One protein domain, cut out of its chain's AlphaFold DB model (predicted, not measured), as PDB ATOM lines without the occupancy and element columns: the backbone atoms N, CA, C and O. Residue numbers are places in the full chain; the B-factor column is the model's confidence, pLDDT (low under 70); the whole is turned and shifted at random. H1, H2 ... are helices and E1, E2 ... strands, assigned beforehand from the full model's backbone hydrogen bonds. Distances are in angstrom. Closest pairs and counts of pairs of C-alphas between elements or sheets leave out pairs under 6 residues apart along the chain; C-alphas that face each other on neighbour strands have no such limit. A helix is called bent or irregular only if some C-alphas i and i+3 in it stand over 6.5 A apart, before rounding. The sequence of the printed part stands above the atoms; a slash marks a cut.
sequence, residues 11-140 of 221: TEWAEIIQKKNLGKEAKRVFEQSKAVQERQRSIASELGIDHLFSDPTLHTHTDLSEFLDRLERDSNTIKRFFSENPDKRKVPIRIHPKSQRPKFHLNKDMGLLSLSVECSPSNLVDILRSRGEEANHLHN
ATOM      1  N   THR A  11      -2.904  47.221  53.008       81.88
ATOM      2  CA  THR A  11      -1.495  47.629  52.862       81.88
ATOM      3  C   THR A  11      -0.529  46.602  53.457       81.88
ATOM      4  O   THR A  11       0.492  46.294  52.853       81.88
ATOM      5  N   GLU A  12      -0.884  45.992  54.587       80.50
ATOM      6  CA  GLU A  12      -0.088  44.944  55.238       80.50
ATOM      7  C   GLU A  12      -0.169  43.628  54.449       80.50
ATOM      8  O   GLU A  12       0.817  42.900  54.323       80.50
ATOM      9  N   TRP A  13      -1.319  43.336  53.826       77.25
ATOM     10  CA  TRP A  13      -1.419  42.249  52.846       77.25
ATOM     11  C   TRP A  13      -0.494  42.485  51.652       77.25
ATOM     12  O   TRP A  13       0.206  41.558  51.245       77.25
ATOM     13  N   ALA A  14      -0.461  43.704  51.108       76.12
ATOM     14  CA  ALA A  14       0.398  44.053  49.980       76.12
ATOM     15  C   ALA A  14       1.886  43.863  50.315       76.12
ATOM     16  O   ALA A  14       2.618  43.281  49.513       76.12
ATOM     17  N   GLU A  15       2.318  44.244  51.519       80.62
ATOM     18  CA  GLU A  15       3.680  43.993  52.002       80.62
ATOM     19  C   GLU A  15       3.984  42.495  52.139       80.62
ATOM     20  O   GLU A  15       5.040  42.039  51.700       80.62
ATOM     21  N   ILE A  16       3.057  41.692  52.677       78.94
ATOM     22  CA  ILE A  16       3.212  40.228  52.755       78.94
ATOM     23  C   ILE A  16       3.326  39.616  51.351       78.94
ATOM     24  O   ILE A  16       4.168  38.741  51.120       78.94
ATOM     25  N   ILE A  17       2.498  40.076  50.410       75.75
ATOM     26  CA  ILE A  17       2.475  39.623  49.015       75.75
ATOM     27  C   ILE A  17       3.791  39.973  48.305       75.75
ATOM     28  O   ILE A  17       4.375  39.115  47.633       75.75
ATOM     29  N   GLN A  18       4.283  41.202  48.481       77.31
ATOM     30  CA  GLN A  18       5.539  41.674  47.893       77.31
ATOM     31  C   GLN A  18       6.754  40.977  48.509       77.31
ATOM     32  O   GLN A  18       7.594  40.455  47.778       77.31
ATOM     33  N   LYS A  19       6.822  40.880  49.842       79.06
ATOM     34  CA  LYS A  19       7.937  40.250  50.565       79.06
ATOM     35  C   LYS A  19       8.085  38.768  50.226       79.06
ATOM     36  O   LYS A  19       9.200  38.261  50.159       79.06
ATOM     37  N   LYS A  20       6.971  38.070  49.982       75.06
ATOM     38  CA  LYS A  20       6.977  36.667  49.541       75.06
ATOM     39  C   LYS A  20       7.112  36.492  48.023       75.06
ATOM     40  O   LYS A  20       7.110  35.355  47.561       75.06
ATOM     41  N   ASN A  21       7.220  37.580  47.254       78.25
ATOM     42  CA  ASN A  21       7.294  37.580  45.789       78.25
ATOM     43  C   ASN A  21       6.215  36.687  45.142       78.25
ATOM     44  O   ASN A  21       6.474  35.890  44.236       78.25
ATOM     45  N   LEU A  22       4.983  36.794  45.654       71.81
ATOM     46  CA  LEU A  22       3.909  35.860  45.311       71.81
ATOM     47  C   LEU A  22       3.515  35.920  43.838       71.81
ATOM     48  O   LEU A  22       3.029  34.926  43.319       71.81
ATOM     49  N   GLY A  23       3.748  37.041  43.150       74.25
ATOM     50  CA  GLY A  23       3.521  37.135  41.707       74.25
ATOM     51  C   GLY A  23       4.405  36.167  40.916       74.25
ATOM     52  O   GLY A  23       3.916  35.461  40.035       74.25
ATOM     53  N   LYS A  24       5.694  36.067  41.271       80.06
ATOM     54  CA  LYS A  24       6.624  35.123  40.637       80.06
ATOM     55  C   LYS A  24       6.272  33.678  40.984       80.06
ATOM     56  O   LYS A  24       6.295  32.822  40.105       80.06
ATOM     57  N   GLU A  25       5.905  33.420  42.236       78.44
ATOM     58  CA  GLU A  25       5.516  32.080  42.684       78.44
ATOM     59  C   GLU A  25       4.189  31.621  42.060       78.44
ATOM     60  O   GLU A  25       4.089  30.495  41.581       78.44
ATOM     61  N   ALA A  26       3.193  32.504  41.971       76.62
ATOM     62  CA  ALA A  26       1.927  32.230  41.296       76.62
ATOM     63  C   ALA A  26       2.138  31.945  39.805       76.62
ATOM     64  O   ALA A  26       1.575  30.985  39.285       76.62
ATOM     65  N   LYS A  27       2.995  32.729  39.133       81.88
ATOM     66  CA  LYS A  27       3.369  32.483  37.735       81.88
ATOM     67  C   LYS A  27       4.050  31.122  37.566       81.88
ATOM     68  O   LYS A  27       3.661  30.364  36.685       81.88
ATOM     69  N   ARG A  28       4.992  30.775  38.449       84.44
ATOM     70  CA  ARG A  28       5.677  29.470  38.455       84.44
ATOM     71  C   ARG A  28       4.693  28.311  38.634       84.44
ATOM     72  O   ARG A  28       4.743  27.349  37.875       84.44
ATOM     73  N   VAL A  29       3.791  28.400  39.613       81.44
ATOM     74  CA  VAL A  29       2.762  27.374  39.867       81.44
ATOM     75  C   VAL A  29       1.803  27.251  38.683       81.44
ATOM     76  O   VAL A  29       1.444  26.140  38.302       81.44
ATOM     77  N   PHE A  30       1.417  28.370  38.067       82.06
ATOM     78  CA  PHE A  30       0.581  28.374  36.869       82.06
ATOM     79  C   PHE A  30       1.269  27.679  35.685       82.06
ATOM     80  O   PHE A  30       0.674  26.801  35.065       82.06
ATOM     81  N   GLU A  31       2.529  28.019  35.400       87.00
ATOM     82  CA  GLU A  31       3.322  27.394  34.333       87.00
ATOM     83  C   GLU A  31       3.517  25.890  34.577       87.00
ATOM     84  O   GLU A  31       3.328  25.091  33.661       87.00
ATOM     85  N   GLN A  32       3.799  25.485  35.820       85.56
ATOM     86  CA  GLN A  32       3.881  24.071  36.202       85.56
ATOM     87  C   GLN A  32       2.549  23.343  36.013       85.56
ATOM     88  O   GLN A  32       2.507  22.275  35.408       85.56
ATOM     89  N   SER A  33       1.449  23.936  36.480       83.19
ATOM     90  CA  SER A  33       0.106  23.382  36.304       83.19
ATOM     91  C   SER A  33      -0.243  23.208  34.827       83.19
ATOM     92  O   SER A  33      -0.837  22.201  34.451       83.19
ATOM     93  N   LYS A  34       0.135  24.174  33.984       86.75
ATOM     94  CA  LYS A  34      -0.079  24.105  32.539       86.75
ATOM     95  C   LYS A  34       0.722  22.963  31.908       86.75
ATOM     96  O   LYS A  34       0.139  22.154  31.193       86.75
ATOM     97  N   ALA A  35       2.014  22.848  32.224       88.94
ATOM     98  CA  ALA A  35       2.869  21.775  31.714       88.94
ATOM     99  C   ALA A  35       2.363  20.380  32.127       88.94
ATOM    100  O   ALA A  35       2.336  19.453  31.317       88.94
ATOM    101  N   VAL A  36       1.898  20.234  33.373       89.31
ATOM    102  CA  VAL A  36       1.273  18.996  33.861       89.31
ATOM    103  C   VAL A  36       0.009  18.674  33.065       89.31
ATOM    104  O   VAL A  36      -0.126  17.555  32.579       89.31
ATOM    105  N   GLN A  37      -0.890  19.641  32.870       88.25
ATOM    106  CA  GLN A  37      -2.115  19.434  32.088       88.25
ATOM    107  C   GLN A  37      -1.828  19.051  30.631       88.25
ATOM    108  O   GLN A  37      -2.504  18.182  30.084       88.25
ATOM    109  N   GLU A  38      -0.831  19.672  29.997       91.19
ATOM    110  CA  GLU A  38      -0.403  19.332  28.635       91.19
ATOM    111  C   GLU A  38       0.117  17.894  28.560       91.19
ATOM    112  O   GLU A  38      -0.324  17.126  27.703       91.19
ATOM    113  N   ARG A  39       0.962  17.488  29.514       92.88
ATOM    114  CA  ARG A  39       1.446  16.107  29.602       92.88
ATOM    115  C   ARG A  39       0.307  15.113  29.825       92.88
ATOM    116  O   ARG A  39       0.249  14.092  29.145       92.88
ATOM    117  N   GLN A  40      -0.621  15.417  30.732       93.00
ATOM    118  CA  GLN A  40      -1.797  14.579  30.982       93.00
ATOM    119  C   GLN A  40      -2.632  14.381  29.716       93.00
ATOM    120  O   GLN A  40      -3.020  13.254  29.425       93.00
ATOM    121  N   ARG A  41      -2.877  15.449  28.945       91.75
ATOM    122  CA  ARG A  41      -3.614  15.366  27.674       91.75
ATOM    123  C   ARG A  41      -2.874  14.542  26.629       91.75
ATOM    124  O   ARG A  41      -3.513  13.747  25.950       91.75
ATOM    125  N   SER A  42      -1.556  14.713  26.514       94.38
ATOM    126  CA  SER A  42      -0.729  13.930  25.588       94.38
ATOM    127  C   SER A  42      -0.846  12.434  25.881       94.38
ATOM    128  O   SER A  42      -1.189  11.657  24.996       94.38
ATOM    129  N   ILE A  43      -0.652  12.047  27.145       94.06
ATOM    130  CA  ILE A  43      -0.747  10.648  27.580       94.06
ATOM    131  C   ILE A  43      -2.171  10.122  27.397       94.06
ATOM    132  O   ILE A  43      -2.361   9.038  26.858       94.06
ATOM    133  N   ALA A  44      -3.190  10.884  27.798       93.31
ATOM    134  CA  ALA A  44      -4.584  10.480  27.630       93.31
ATOM    135  C   ALA A  44      -4.926  10.214  26.158       93.31
ATOM    136  O   ALA A  44      -5.456   9.154  25.833       93.31
ATOM    137  N   SER A  45      -4.543  11.134  25.268       92.94
ATOM    138  CA  SER A  45      -4.755  10.999  23.830       92.94
ATOM    139  C   SER A  45      -4.042   9.774  23.263       92.94
ATOM    140  O   SER A  45      -4.644   9.033  22.489       92.94
ATOM    141  N   GLU A  46      -2.798   9.527  23.674       94.00
ATOM    142  CA  GLU A  46      -2.048   8.347  23.252       94.00
ATOM    143  C   GLU A  46      -2.713   7.042  23.723       94.00
ATOM    144  O   GLU A  46      -2.764   6.061  22.980       94.00
ATOM    145  N   LEU A  47      -3.241   7.018  24.945       92.50
ATOM    146  CA  LEU A  47      -3.887   5.844  25.534       92.50
ATOM    147  C   LEU A  47      -5.326   5.619  25.045       92.50
ATOM    148  O   LEU A  47      -5.891   4.559  25.313       92.50
ATOM    149  N   GLY A  48      -5.911   6.581  24.327       91.94
ATOM    150  CA  GLY A  48      -7.308   6.541  23.890       91.94
ATOM    151  C   GLY A  48      -8.307   6.886  24.998       91.94
ATOM    152  O   GLY A  48      -9.407   6.346  25.004       91.94
ATOM    153  N   ILE A  49      -7.922   7.748  25.940       93.12
ATOM    154  CA  ILE A  49      -8.768   8.259  27.025       93.12
ATOM    155  C   ILE A  49      -9.214   9.678  26.666       93.12
ATOM    156  O   ILE A  49      -8.372  10.559  26.491       93.12
ATOM    157  N   ASP A  50     -10.522   9.929  26.627       90.19
ATOM    158  CA  ASP A  50     -11.052  11.248  26.256       90.19
ATOM    159  C   ASP A  50     -10.911  12.255  27.410       90.19
ATOM    160  O   ASP A  50     -10.673  13.450  27.206       90.19
ATOM    161  N   HIS A  51     -11.035  11.774  28.651       89.56
ATOM    162  CA  HIS A  51     -11.123  12.616  29.841       89.56
ATOM    163  C   HIS A  51     -10.247  12.094  30.988       89.56
ATOM    164  O   HIS A  51     -10.690  11.314  31.828       89.56
ATOM    165  N   LEU A  52      -9.003  12.584  31.060       93.00
ATOM    166  CA  LEU A  52      -8.077  12.348  32.172       93.00
ATOM    167  C   LEU A  52      -7.629  13.676  32.783       93.00
ATOM    168  O   LEU A  52      -7.055  14.526  32.102       93.00
ATOM    169  N   PHE A  53      -7.843  13.845  34.082       92.44
ATOM    170  CA  PHE A  53      -7.410  15.031  34.816       92.44
ATOM    171  C   PHE A  53      -6.932  14.670  36.218       92.44
ATOM    172  O   PHE A  53      -7.141  13.561  36.702       92.44
ATOM    173  N   SER A  54      -6.226  15.587  36.876       90.81
ATOM    174  CA  SER A  54      -5.729  15.384  38.237       90.81
ATOM    175  C   SER A  54      -6.170  16.507  39.164       90.81
ATOM    176  O   SER A  54      -6.582  17.580  38.723       90.81
ATOM    177  N   ASP A  55      -6.140  16.230  40.464       88.31
ATOM    178  CA  ASP A  55      -6.321  17.254  41.479       88.31
ATOM    179  C   ASP A  55      -5.213  18.320  41.359       88.31
ATOM    180  O   ASP A  55      -4.037  17.952  41.360       88.31
ATOM    181  N   PRO A  56      -5.538  19.626  41.320       82.94
ATOM    182  CA  PRO A  56      -4.533  20.685  41.218       82.94
ATOM    183  C   PRO A  56      -3.461  20.637  42.310       82.94
ATOM    184  O   PRO A  56      -2.337  21.088  42.094       82.94
ATOM    185  N   THR A  57      -3.781  20.079  43.481       85.12
ATOM    186  CA  THR A  57      -2.806  19.889  44.562       85.12
ATOM    187  C   THR A  57      -1.656  18.969  44.159       85.12
ATOM    188  O   THR A  57      -0.553  19.144  44.661       85.12
ATOM    189  N   LEU A  58      -1.865  18.047  43.213       85.69
ATOM    190  CA  LEU A  58      -0.846  17.126  42.710       85.69
ATOM    191  C   LEU A  58       0.141  17.755  41.729       85.69
ATOM    192  O   LEU A  58       1.205  17.185  41.508       85.69
ATOM    193  N   HIS A  59      -0.170  18.912  41.144       81.75
ATOM    194  CA  HIS A  59       0.648  19.496  40.076       81.75
ATOM    195  C   HIS A  59       2.038  19.945  40.557       81.75
ATOM    196  O   HIS A  59       2.933  20.180  39.749       81.75
ATOM    197  N   THR A  60       2.229  20.051  41.873       77.94
ATOM    198  CA  THR A  60       3.517  20.353  42.504       77.94
ATOM    199  C   THR A  60       4.209  19.120  43.094       77.94
ATOM    200  O   THR A  60       5.291  19.258  43.659       77.94
ATOM    201  N   HIS A  61       3.605  17.931  43.000       81.12
ATOM    202  CA  HIS A  61       4.128  16.685  43.567       81.12
ATOM    203  C   HIS A  61       4.666  15.740  42.484       81.12
ATOM    204  O   HIS A  61       4.081  15.600  41.411       81.12
ATOM    205  N   THR A  62       5.759  15.035  42.792       86.75
ATOM    206  CA  THR A  62       6.362  14.025  41.899       86.75
ATOM    207  C   THR A  62       5.457  12.814  41.690       86.75
ATOM    208  O   THR A  62       5.483  12.215  40.618       86.75
ATOM    209  N   ASP A  63       4.592  12.514  42.664       90.38
ATOM    210  CA  ASP A  63       3.653  11.388  42.645       90.38
ATOM    211  C   ASP A  63       2.811  11.310  41.362       90.38
ATOM    212  O   ASP A  63       2.557  10.220  40.846       90.38
ATOM    213  N   LEU A  64       2.368  12.457  40.833       91.25
ATOM    214  CA  LEU A  64       1.592  12.486  39.594       91.25
ATOM    215  C   LEU A  64       2.460  12.157  38.380       91.25
ATOM    216  O   LEU A  64       2.016  11.398  37.526       91.25
ATOM    217  N   SER A  65       3.688  12.676  38.315       90.62
ATOM    218  CA  SER A  65       4.629  12.320  37.246       90.62
ATOM    219  C   SER A  65       4.899  10.821  37.246       90.62
ATOM    220  O   SER A  65       4.742  10.182  36.216       90.62
ATOM    221  N   GLU A  66       5.201  10.241  38.408       92.38
ATOM    222  CA  GLU A  66       5.463   8.802  38.545       92.38
ATOM    223  C   GLU A  66       4.241   7.938  38.197       92.38
ATOM    224  O   GLU A  66       4.364   6.805  37.724       92.38
ATOM    225  N   PHE A  67       3.032   8.441  38.461       92.81
ATOM    226  CA  PHE A  67       1.799   7.798  38.020       92.81
ATOM    227  C   PHE A  67       1.649   7.846  36.493       92.81
ATOM    228  O   PHE A  67       1.372   6.818  35.879       92.81
ATOM    229  N   LEU A  68       1.890   9.002  35.875       92.75
ATOM    230  CA  LEU A  68       1.872   9.164  34.420       92.75
ATOM    231  C   LEU A  68       2.934   8.285  33.732       92.75
ATOM    232  O   LEU A  68       2.600   7.573  32.790       92.75
ATOM    233  N   ASP A  69       4.153   8.219  34.276       93.19
ATOM    234  CA  ASP A  69       5.229   7.336  33.798       93.19
ATOM    235  C   ASP A  69       4.824   5.852  33.853       93.19
ATOM    236  O   ASP A  69       5.257   5.032  33.042       93.19
ATOM    237  N   ARG A  70       4.016   5.457  34.847       93.56
ATOM    238  CA  ARG A  70       3.465   4.095  34.925       93.56
ATOM    239  C   ARG A  70       2.407   3.855  33.853       93.56
ATOM    240  O   ARG A  70       2.432   2.795  33.239       93.56
ATOM    241  N   LEU A  71       1.519   4.819  33.602       92.38
ATOM    242  CA  LEU A  71       0.529   4.710  32.526       92.38
ATOM    243  C   LEU A  71       1.191   4.564  31.147       92.38
ATOM    244  O   LEU A  71       0.754   3.738  30.352       92.38
ATOM    245  N   GLU A  72       2.255   5.324  30.878       92.25
ATOM    246  CA  GLU A  72       3.017   5.232  29.624       92.25
ATOM    247  C   GLU A  72       3.701   3.863  29.472       92.25
ATOM    248  O   GLU A  72       3.633   3.247  28.406       92.25
ATOM    249  N   ARG A  73       4.297   3.337  30.552       92.69
ATOM    250  CA  ARG A  73       4.905   1.994  30.557       92.69
ATOM    251  C   ARG A  73       3.901   0.881  30.261       92.69
ATOM    252  O   ARG A  73       4.215  -0.022  29.489       92.69
ATOM    253  N   ASP A  74       2.695   0.978  30.811       91.44
ATOM    254  CA  ASP A  74       1.630  -0.014  30.616       91.44
ATOM    255  C   ASP A  74       0.724   0.313  29.408       91.44
ATOM    256  O   ASP A  74      -0.353  -0.270  29.237       91.44
ATOM    257  N   SER A  75       1.162   1.230  28.534       91.94
ATOM    258  CA  SER A  75       0.347   1.795  27.454       91.94
ATOM    259  C   SER A  75      -0.241   0.756  26.507       91.94
ATOM    260  O   SER A  75      -1.388   0.901  26.099       91.94
ATOM    261  N   ASN A  76       0.480  -0.322  26.188       92.12
ATOM    262  CA  ASN A  76      -0.020  -1.374  25.296       92.12
ATOM    263  C   ASN A  76      -1.277  -2.063  25.842       92.12
ATOM    264  O   ASN A  76      -2.241  -2.268  25.103       92.12
ATOM    265  N   THR A  77      -1.296  -2.385  27.138       92.19
ATOM    266  CA  THR A  77      -2.450  -3.023  27.787       92.19
ATOM    267  C   THR A  77      -3.646  -2.075  27.815       92.19
ATOM    268  O   THR A  77      -4.769  -2.481  27.517       92.19
ATOM    269  N   ILE A  78      -3.404  -0.798  28.116       93.25
ATOM    270  CA  ILE A  78      -4.445   0.233  28.190       93.25
ATOM    271  C   ILE A  78      -5.022   0.533  26.798       93.25
ATOM    272  O   ILE A  78      -6.239   0.501  26.616       93.25
ATOM    273  N   LYS A  79      -4.162   0.749  25.795       94.06
ATOM    274  CA  LYS A  79      -4.558   0.973  24.396       94.06
ATOM    275  C   LYS A  79      -5.392  -0.188  23.869       94.06
ATOM    276  O   LYS A  79      -6.427   0.033  23.241       94.06
ATOM    277  N   ARG A  80      -4.969  -1.429  24.141       94.25
ATOM    278  CA  ARG A  80      -5.726  -2.627  23.764       94.25
ATOM    279  C   ARG A  80      -7.111  -2.631  24.408       94.25
ATOM    280  O   ARG A  80      -8.096  -2.790  23.694       94.25
ATOM    281  N   PHE A  81      -7.196  -2.370  25.713       94.62
ATOM    282  CA  PHE A  81      -8.474  -2.294  26.422       94.62
ATOM    283  C   PHE A  81      -9.433  -1.272  25.792       94.62
ATOM    284  O   PHE A  81     -10.569  -1.624  25.486       94.62
ATOM    285  N   PHE A  82      -8.990  -0.039  25.530       94.19
ATOM    286  CA  PHE A  82      -9.839   0.996  24.916       94.19
ATOM    287  C   PHE A  82     -10.117   0.778  23.425       94.19
ATOM    288  O   PHE A  82     -11.030   1.391  22.867       94.19
ATOM    289  N   SER A  83      -9.335  -0.061  22.750       93.25
ATOM    290  CA  SER A  83      -9.620  -0.498  21.378       93.25
ATOM    291  C   SER A  83     -10.732  -1.547  21.356       93.25
ATOM    292  O   SER A  83     -11.609  -1.482  20.502       93.25
ATOM    293  N   GLU A  84     -10.731  -2.461  22.328       95.06
ATOM    294  CA  GLU A  84     -11.776  -3.475  22.523       95.06
ATOM    295  C   GLU A  84     -13.059  -2.890  23.152       95.06
ATOM    296  O   GLU A  84     -14.142  -3.424  22.940       95.06
ATOM    297  N   ASN A  85     -12.953  -1.780  23.896       94.75
ATOM    298  CA  ASN A  85     -14.051  -1.156  24.646       94.75
ATOM    299  C   ASN A  85     -14.143   0.360  24.348       94.75
ATOM    300  O   ASN A  85     -13.801   1.190  25.199       94.75
ATOM    301  N   PRO A  86     -14.554   0.759  23.128       93.00
ATOM    302  CA  PRO A  86     -14.541   2.159  22.696       93.00
ATOM    303  C   PRO A  86     -15.511   3.057  23.479       93.00
ATOM    304  O   PRO A  86     -15.276   4.257  23.599       93.00
ATOM    305  N   ASP A  87     -16.578   2.501  24.051       90.50
ATOM    306  CA  ASP A  87     -17.532   3.226  24.895       90.50
ATOM    307  C   ASP A  87     -16.899   3.715  26.207       90.50
ATOM    308  O   ASP A  87     -17.307   4.744  26.744       90.50
ATOM    309  N   LYS A  88     -15.870   3.016  26.705       92.69
ATOM    310  CA  LYS A  88     -15.185   3.363  27.959       92.69
ATOM    311  C   LYS A  88     -14.242   4.554  27.831       92.69
ATOM    312  O   LYS A  88     -13.860   5.111  28.855       92.69
ATOM    313  N   ARG A  89     -13.891   4.972  26.610       93.12
ATOM    314  CA  ARG A  89     -12.994   6.120  26.359       93.12
ATOM    315  C   ARG A  89     -13.540   7.429  26.927       93.12
ATOM    316  O   ARG A  89     -12.766   8.252  27.411       93.12
ATOM    317  N   LYS A  90     -14.871   7.555  26.937       90.88
ATOM    318  CA  LYS A  90     -15.621   8.725  27.414       90.88
ATOM    319  C   LYS A  90     -15.735   8.813  28.931       90.88
ATOM    320  O   LYS A  90     -16.207   9.822  29.442       90.88
ATOM    321  N   VAL A  91     -15.352   7.767  29.664       93.75
ATOM    322  CA  VAL A  91     -15.485   7.768  31.120       93.75
ATOM    323  C   VAL A  91     -14.491   8.772  31.709       93.75
ATOM    324  O   VAL A  91     -13.286   8.607  31.513       93.75
ATOM    325  N   PRO A  92     -14.953   9.795  32.450       93.56
ATOM    326  CA  PRO A  92     -14.051  10.759  33.050       93.56
ATOM    327  C   PRO A  92     -13.276  10.123  34.203       93.56
ATOM    328  O   PRO A  92     -13.846   9.474  35.087       93.56
ATOM    329  N   ILE A  93     -11.961  10.331  34.191       94.88
ATOM    330  CA  ILE A  93     -11.022   9.800  35.175       94.88
ATOM    331  C   ILE A  93     -10.301  10.959  35.867       94.88
ATOM    332  O   ILE A  93      -9.592  11.747  35.235       94.88
ATOM    333  N   ARG A  94     -10.436  11.028  37.195       93.81
ATOM    334  CA  ARG A  94      -9.709  11.955  38.068       93.81
ATOM    335  C   ARG A  94      -8.631  11.225  38.853       93.81
ATOM    336  O   ARG A  94      -8.915  10.257  39.550       93.81
ATOM    337  N   ILE A  95      -7.423  11.769  38.848       93.81
ATOM    338  CA  ILE A  95      -6.329  11.320  39.709       93.81
ATOM    339  C   ILE A  95      -6.276  12.174  40.981       93.81
ATOM    340  O   ILE A  95      -6.275  13.404  40.897       93.81
ATOM    341  N   HIS A  96      -6.232  11.543  42.155       92.25
ATOM    342  CA  HIS A  96      -6.226  12.222  43.453       92.25
ATOM    343  C   HIS A  96      -5.035  11.824  44.345       92.25
ATOM    344  O   HIS A  96      -4.424  10.771  44.135       92.25
ATOM    345  N   PRO A  97      -4.675  12.652  45.347       90.88
ATOM    346  CA  PRO A  97      -3.545  12.383  46.235       90.88
ATOM    347  C   PRO A  97      -3.687  11.116  47.077       90.88
ATOM    348  O   PRO A  97      -4.796  10.663  47.372       90.88
ATOM    349  N   LYS A  98      -2.539  10.611  47.554       88.38
ATOM    350  CA  LYS A  98      -2.413   9.448  48.457       88.38
ATOM    351  C   LYS A  98      -3.215   9.597  49.751       88.38
ATOM    352  O   LYS A  98      -3.729   8.622  50.291       88.38
ATOM    353  N   SER A  99      -3.300  10.829  50.251       82.94
ATOM    354  CA  SER A  99      -3.982  11.173  51.500       82.94
ATOM    355  C   SER A  99      -5.499  10.997  51.425       82.94
ATOM    356  O   SER A  99      -6.144  10.830  52.459       82.94
ATOM    357  N   GLN A 100      -6.074  11.007  50.222       79.19
ATOM    358  CA  GLN A 100      -7.506  10.851  50.033       79.19
ATOM    359  C   GLN A 100      -7.853   9.363  49.906       79.19
ATOM    360  O   GLN A 100      -7.383   8.668  49.006       79.19
ATOM    361  N   ARG A 101      -8.673   8.867  50.840       75.62
ATOM    362  CA  ARG A 101      -9.266   7.524  50.798       75.62
ATOM    363  C   ARG A 101     -10.731   7.607  50.362       75.62
ATOM    364  O   ARG A 101     -11.384   8.596  50.695       75.62
ATOM    365  N   PRO A 102     -11.273   6.564  49.711       85.62
ATOM    366  CA  PRO A 102     -10.621   5.313  49.277       85.62
ATOM    367  C   PRO A 102      -9.650   5.503  48.093       85.62
ATOM    368  O   PRO A 102      -9.657   6.544  47.453       85.62
ATOM    369  N   LYS A 103      -8.815   4.493  47.783       87.69
ATOM    370  CA  LYS A 103      -7.894   4.523  46.616       87.69
ATOM    371  C   LYS A 103      -8.623   4.565  45.267       87.69
ATOM    372  O   LYS A 103      -8.018   4.902  44.253       87.69
ATOM    373  N   PHE A 104      -9.886   4.166  45.268       90.69
ATOM    374  CA  PHE A 104     -10.783   4.212  44.132       90.69
ATOM    375  C   PHE A 104     -12.183   4.585  44.614       90.69
ATOM    376  O   PHE A 104     -12.662   4.025  45.602       90.69
ATOM    377  N   HIS A 105     -12.847   5.486  43.896       91.69
ATOM    378  CA  HIS A 105     -14.239   5.851  44.130       91.69
ATOM    379  C   HIS A 105     -14.924   6.244  42.817       91.69
ATOM    380  O   HIS A 105     -14.379   7.031  42.048       91.69
ATOM    381  N   LEU A 106     -16.138   5.739  42.594       93.50
ATOM    382  CA  LEU A 106     -17.047   6.237  41.563       93.50
ATOM    383  C   LEU A 106     -18.006   7.254  42.190       93.50
ATOM    384  O   LEU A 106     -18.811   6.890  43.051       93.50
ATOM    385  N   ASN A 107     -17.931   8.506  41.745       91.25
ATOM    386  CA  ASN A 107     -18.915   9.522  42.095       91.25
ATOM    387  C   ASN A 107     -20.222   9.222  41.350       91.25
ATOM    388  O   ASN A 107     -20.251   9.233  40.115       91.25
ATOM    389  N   LYS A 108     -21.287   8.943  42.106       90.62
ATOM    390  CA  LYS A 108     -22.577   8.528  41.548       90.62
ATOM    391  C   LYS A 108     -23.369   9.661  40.896       90.62
ATOM    392  O   LYS A 108     -24.216   9.375  40.064       90.62
ATOM    393  N   ASP A 109     -23.066  10.906  41.237       83.81
ATOM    394  CA  ASP A 109     -23.788  12.074  40.734       83.81
ATOM    395  C   ASP A 109     -23.254  12.505  39.360       83.81
ATOM    396  O   ASP A 109     -24.013  12.934  38.503       83.81
ATOM    397  N   MET A 110     -21.942  12.356  39.131       88.19
ATOM    398  CA  MET A 110     -21.273  12.827  37.905       88.19
ATOM    399  C   MET A 110     -20.784  11.707  36.975       88.19
ATOM    400  O   MET A 110     -20.303  11.985  35.874       88.19
ATOM    401  N   GLY A 111     -20.794  10.453  37.438       92.44
ATOM    402  CA  GLY A 111     -20.141   9.339  36.741       92.44
ATOM    403  C   GLY A 111     -18.610   9.436  36.715       92.44
ATOM    404  O   GLY A 111     -17.967   8.882  35.829       92.44
ATOM    405  N   LEU A 112     -18.009  10.154  37.674       93.38
ATOM    406  CA  LEU A 112     -16.565  10.394  37.734       93.38
ATOM    407  C   LEU A 112     -15.821   9.258  38.444       93.38
ATOM    408  O   LEU A 112     -15.992   9.064  39.651       93.38
ATOM    409  N   LEU A 113     -14.926   8.568  37.731       94.69
ATOM    410  CA  LEU A 113     -14.002   7.609  38.337       94.69
ATOM    411  C   LEU A 113     -12.804   8.345  38.937       94.69
ATOM    412  O   LEU A 113     -12.018   8.969  38.234       94.69
ATOM    413  N   SER A 114     -12.645   8.256  40.251       93.31
ATOM    414  CA  SER A 114     -11.524   8.834  40.989       93.31
ATOM    415  C   SER A 114     -10.541   7.742  41.405       93.31
ATOM    416  O   SER A 114     -10.946   6.737  41.990       93.31
ATOM    417  N   LEU A 115      -9.256   7.938  41.106       93.44
ATOM    418  CA  LEU A 115      -8.166   6.997  41.364       93.44
ATOM    419  C   LEU A 115      -7.028   7.679  42.121       93.44
ATOM    420  O   LEU A 115      -6.587   8.766  41.751       93.44
ATOM    421  N   SER A 116      -6.505   7.017  43.145       93.69
ATOM    422  CA  SER A 116      -5.309   7.482  43.840       93.69
ATOM    423  C   SER A 116      -4.095   7.381  42.925       93.69
ATOM    424  O   SER A 116      -3.934   6.390  42.210       93.69
ATOM    425  N   VAL A 117      -3.182   8.347  43.032       92.69
ATOM    426  CA  VAL A 117      -1.843   8.272  42.423       92.69
ATOM    427  C   VAL A 117      -1.084   6.995  42.798       92.69
ATOM    428  O   VAL A 117      -0.156   6.626  42.097       92.69
ATOM    429  N   GLU A 118      -1.432   6.277  43.869       91.19
ATOM    430  CA  GLU A 118      -0.789   4.996  44.213       91.19
ATOM    431  C   GLU A 118      -1.278   3.803  43.394       91.19
ATOM    432  O   GLU A 118      -0.607   2.770  43.381       91.19
ATOM    433  N   CYS A 119      -2.431   3.906  42.735       88.38
ATOM    434  CA  CYS A 119      -2.982   2.799  41.965       88.38
ATOM    435  C   CYS A 119      -2.039   2.409  40.820       88.38
ATOM    436  O   CYS A 119      -1.441   3.265  40.167       88.38
ATOM    437  N   SER A 120      -1.892   1.106  40.583       84.69
ATOM    438  CA  SER A 120      -1.213   0.621  39.384       84.69
ATOM    439  C   SER A 120      -2.103   0.837  38.154       84.69
ATOM    440  O   SER A 120      -3.332   0.842  38.278       84.69
ATOM    441  N   PRO A 121      -1.523   0.959  36.953       75.69
ATOM    442  CA  PRO A 121      -2.301   1.010  35.717       75.69
ATOM    443  C   PRO A 121      -3.151  -0.245  35.471       75.69
ATOM    444  O   PRO A 121      -4.244  -0.145  34.922       75.69
ATOM    445  N   SER A 122      -2.714  -1.422  35.934       80.31
ATOM    446  CA  SER A 122      -3.542  -2.637  35.902       80.31
ATOM    447  C   SER A 122      -4.866  -2.459  36.655       80.31
ATOM    448  O   SER A 122      -5.918  -2.848  36.147       80.31
ATOM    449  N   ASN A 123      -4.846  -1.762  37.798       87.00
ATOM    450  CA  ASN A 123      -6.063  -1.458  38.544       87.00
ATOM    451  C   ASN A 123      -7.008  -0.563  37.735       87.00
ATOM    452  O   ASN A 123      -8.215  -0.736  37.847       87.00
ATOM    453  N   LEU A 124      -6.499   0.373  36.921       89.44
ATOM    454  CA  LEU A 124      -7.344   1.208  36.055       89.44
ATOM    455  C   LEU A 124      -8.156   0.337  35.087       89.44
ATOM    456  O   LEU A 124      -9.366   0.523  34.977       89.44
ATOM    457  N   VAL A 125      -7.516  -0.632  34.429       92.38
ATOM    458  CA  VAL A 125      -8.193  -1.542  33.492       92.38
ATOM    459  C   VAL A 125      -9.232  -2.404  34.211       92.38
ATOM    460  O   VAL A 125     -10.362  -2.525  33.741       92.38
ATOM    461  N   ASP A 126      -8.896  -2.964  35.373       93.06
ATOM    462  CA  ASP A 126      -9.825  -3.799  36.145       93.06
ATOM    463  C   ASP A 126     -11.017  -2.998  36.691       93.06
ATOM    464  O   ASP A 126     -12.163  -3.466  36.702       93.06
ATOM    465  N   ILE A 127     -10.775  -1.749  37.087       93.19
ATOM    466  CA  ILE A 127     -11.813  -0.809  37.514       93.19
ATOM    467  C   ILE A 127     -12.711  -0.431  36.338       93.19
ATOM    468  O   ILE A 127     -13.929  -0.472  36.472       93.19
ATOM    469  N   LEU A 128     -12.150  -0.114  35.172       93.50
ATOM    470  CA  LEU A 128     -12.946   0.196  33.984       93.50
ATOM    471  C   LEU A 128     -13.756  -1.015  33.511       93.50
ATOM    472  O   LEU A 128     -14.900  -0.850  33.093       93.50
ATOM    473  N   ARG A 129     -13.217  -2.232  33.639       93.75
ATOM    474  CA  ARG A 129     -13.952  -3.464  33.331       93.75
ATOM    475  C   ARG A 129     -15.128  -3.687  34.283       93.75
ATOM    476  O   ARG A 129     -16.188  -4.109  33.843       93.75
ATOM    477  N   SER A 130     -14.955  -3.396  35.572       94.06
ATOM    478  CA  SER A 130     -15.982  -3.648  36.596       94.06
ATOM    479  C   SER A 130     -16.994  -2.510  36.779       94.06
ATOM    480  O   SER A 130     -18.135  -2.767  37.150       94.06
ATOM    481  N   ARG A 131     -16.589  -1.256  36.557       95.44
ATOM    482  CA  ARG A 131     -17.375  -0.043  36.861       95.44
ATOM    483  C   ARG A 131     -17.523   0.917  35.690       95.44
ATOM    484  O   ARG A 131     -18.265   1.885  35.803       95.44
ATOM    485  N   GLY A 132     -16.842   0.681  34.573       93.81
ATOM    486  CA  GLY A 132     -16.846   1.611  33.446       93.81
ATOM    487  C   GLY A 132     -18.211   1.757  32.775       93.81
ATOM    488  O   GLY A 132     -18.511   2.820  32.253       93.81
ATOM    489  N   GLU A 133     -19.062   0.727  32.791       94.75
ATOM    490  CA  GLU A 133     -20.438   0.831  32.279       94.75
ATOM    491  C   GLU A 133     -21.324   1.702  33.166       94.75
ATOM    492  O   GLU A 133     -21.937   2.644  32.671       94.75
ATOM    493  N   GLU A 134     -21.302   1.457  34.479       95.88
ATOM    494  CA  GLU A 134     -21.992   2.285  35.472       95.88
ATOM    495  C   GLU A 134     -21.524   3.745  35.376       95.88
ATOM    496  O   GLU A 134     -22.342   4.654  35.269       95.88
ATOM    497  N   ALA A 135     -20.208   3.971  35.329       95.56
ATOM    498  CA  ALA A 135     -19.629   5.304  35.223       95.56
ATOM    499  C   ALA A 135     -20.047   6.027  33.936       95.56
ATOM    500  O   ALA A 135     -20.442   7.186  33.994       95.56
ATOM    501  N   ASN A 136     -20.018   5.342  32.789       94.31
ATOM    502  CA  ASN A 136     -20.430   5.929  31.516       94.31
ATOM    503  C   ASN A 136     -21.930   6.263  31.504       94.31
ATOM    504  O   ASN A 136     -22.321   7.338  31.062       94.31
ATOM    505  N   HIS A 137     -22.780   5.369  32.021       94.38
ATOM    506  CA  HIS A 137     -24.218   5.624  32.119       94.38
ATOM    507  C   HIS A 137     -24.516   6.848  32.994       94.38
ATOM    508  O   HIS A 137     -25.239   7.747  32.569       94.38
ATOM    509  N   LEU A 138     -23.907   6.913  34.181       94.31
ATOM    510  CA  LEU A 138     -24.045   8.049  35.091       94.31
ATOM    511  C   LEU A 138     -23.493   9.340  34.486       94.31
ATOM    512  O   LEU A 138     -24.110  10.388  34.636       94.31
ATOM    513  N   HIS A 139     -22.371   9.269  33.771       92.94
ATOM    514  CA  HIS A 139     -21.780  10.440  33.139       92.94
ATOM    515  C   HIS A 139     -22.659  10.986  32.010       92.94
ATOM    516  O   HIS A 139     -22.910  12.184  31.960       92.94
ATOM    517  N   ASN A 140     -23.187  10.116  31.146       90.81
ATOM    518  CA  ASN A 140     -24.111  10.534  30.092       90.81
ATOM    519  C   ASN A 140     -25.397  11.118  30.682       90.81
ATOM    520  O   ASN A 140     -25.859  12.154  30.216       90.81
TER     521      ASN A 140
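Overview. This is residues 11 to 140 of the 221 residues of the protein "Hypothetical protein" of Amorphochlora amoebiformis (UniProt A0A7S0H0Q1). A compact body, a small twisted four-stranded sheet with helices packed about it, has one arm: residues 11 to 28 stick out, with H1 at the tip followed by the first part of the long helix H2. The rest of H2 runs past the edge strand E1, H7a covers E4, and H5 and H6 lie at the end of the body away from the arm. The printed part has 130 residues, with seven named helices and four named strands in the order H1 H2 E1 H3 H4 H5 H6 E2 E3 E4 H7; the class is mixed, helices and strands. The mixed sheet runs E1 E2 E4 E3. The whole is only just loose, close to compact, with a radius of gyration of the C-alphas of 17.2 A, and elongated, spanning 58 by 31 by 24 A.

Along the chain. Find C-alpha 11 at (-1.495, 47.629, 52.862), where H1, residues 11 to 19, begins. H2, residues 22 to 47, runs 36.8 A to C-alpha 47 at (-3.887, 5.844, 25.534). Next come E1, 52 to 54; H3, 56 to 60, only just irregular, with C-alphas 57 and 60 6.7 A apart; H4, 62 to 73, 16.6 A; H5, 75 to 84, 14.1 A; and H6, 86 to 90. Then read E2, 93 to 96; E3, 104 to 107; and E4, 112 to 116, 13.1 A. H7, 121 to 140, was assigned as one helix by its hydrogen bonds but is bent, with C-alphas 130 and 133 7.7 A apart: its arms are H7a, 121 to 130, and H7b, 133 to 140, which ends with C-alpha 140 at (-24.111, 10.534, 30.092).

Arrangement. H1 is close to H2 but not clearly touching; their closest C-alphas, Ile 17 and Gly 23, are 7.8 A apart. H2, the hub, touches H3 (closest C-alphas Ser 33 and His 59, 5.4 A), H4 (Ile 43 and Glu 72, 6.9 A) and H5 (Leu 47 and Lys 79, 5.0 A). E1, H3 to H6 and E2 form a strand-helix-strand unit, two parallel neighbour strands with helices between; N 95 and O 53 are 2.8 A apart. E2 and E4 are parallel, N 94 to O 113 2.8 A; E3 and E4 form an antiparallel hairpin, N 114 to O 105 2.8 A. H7a is over E4 at a height over the sheet of 10.1 A, only just slantwise at 31 degrees on the local plane. H6 touches H7b, closest C-alphas Lys 88 and Asn 136, 6.8 A. H1, H2, H4, H5, H7a and H7b have every O i to N i+4 pair within hydrogen-bond range; H3 and H6 each have 0 of 1, and 1 of 2 O i to N i+3 pairs.

Size, cuts and confidence. The C-alphas of Thr 11 and Glu 84, the two farthest apart, are 60.3 A apart. The printed part has no cut and no long link. The mean pLDDT of the printed part is 88.9, and no printed residue is under 70.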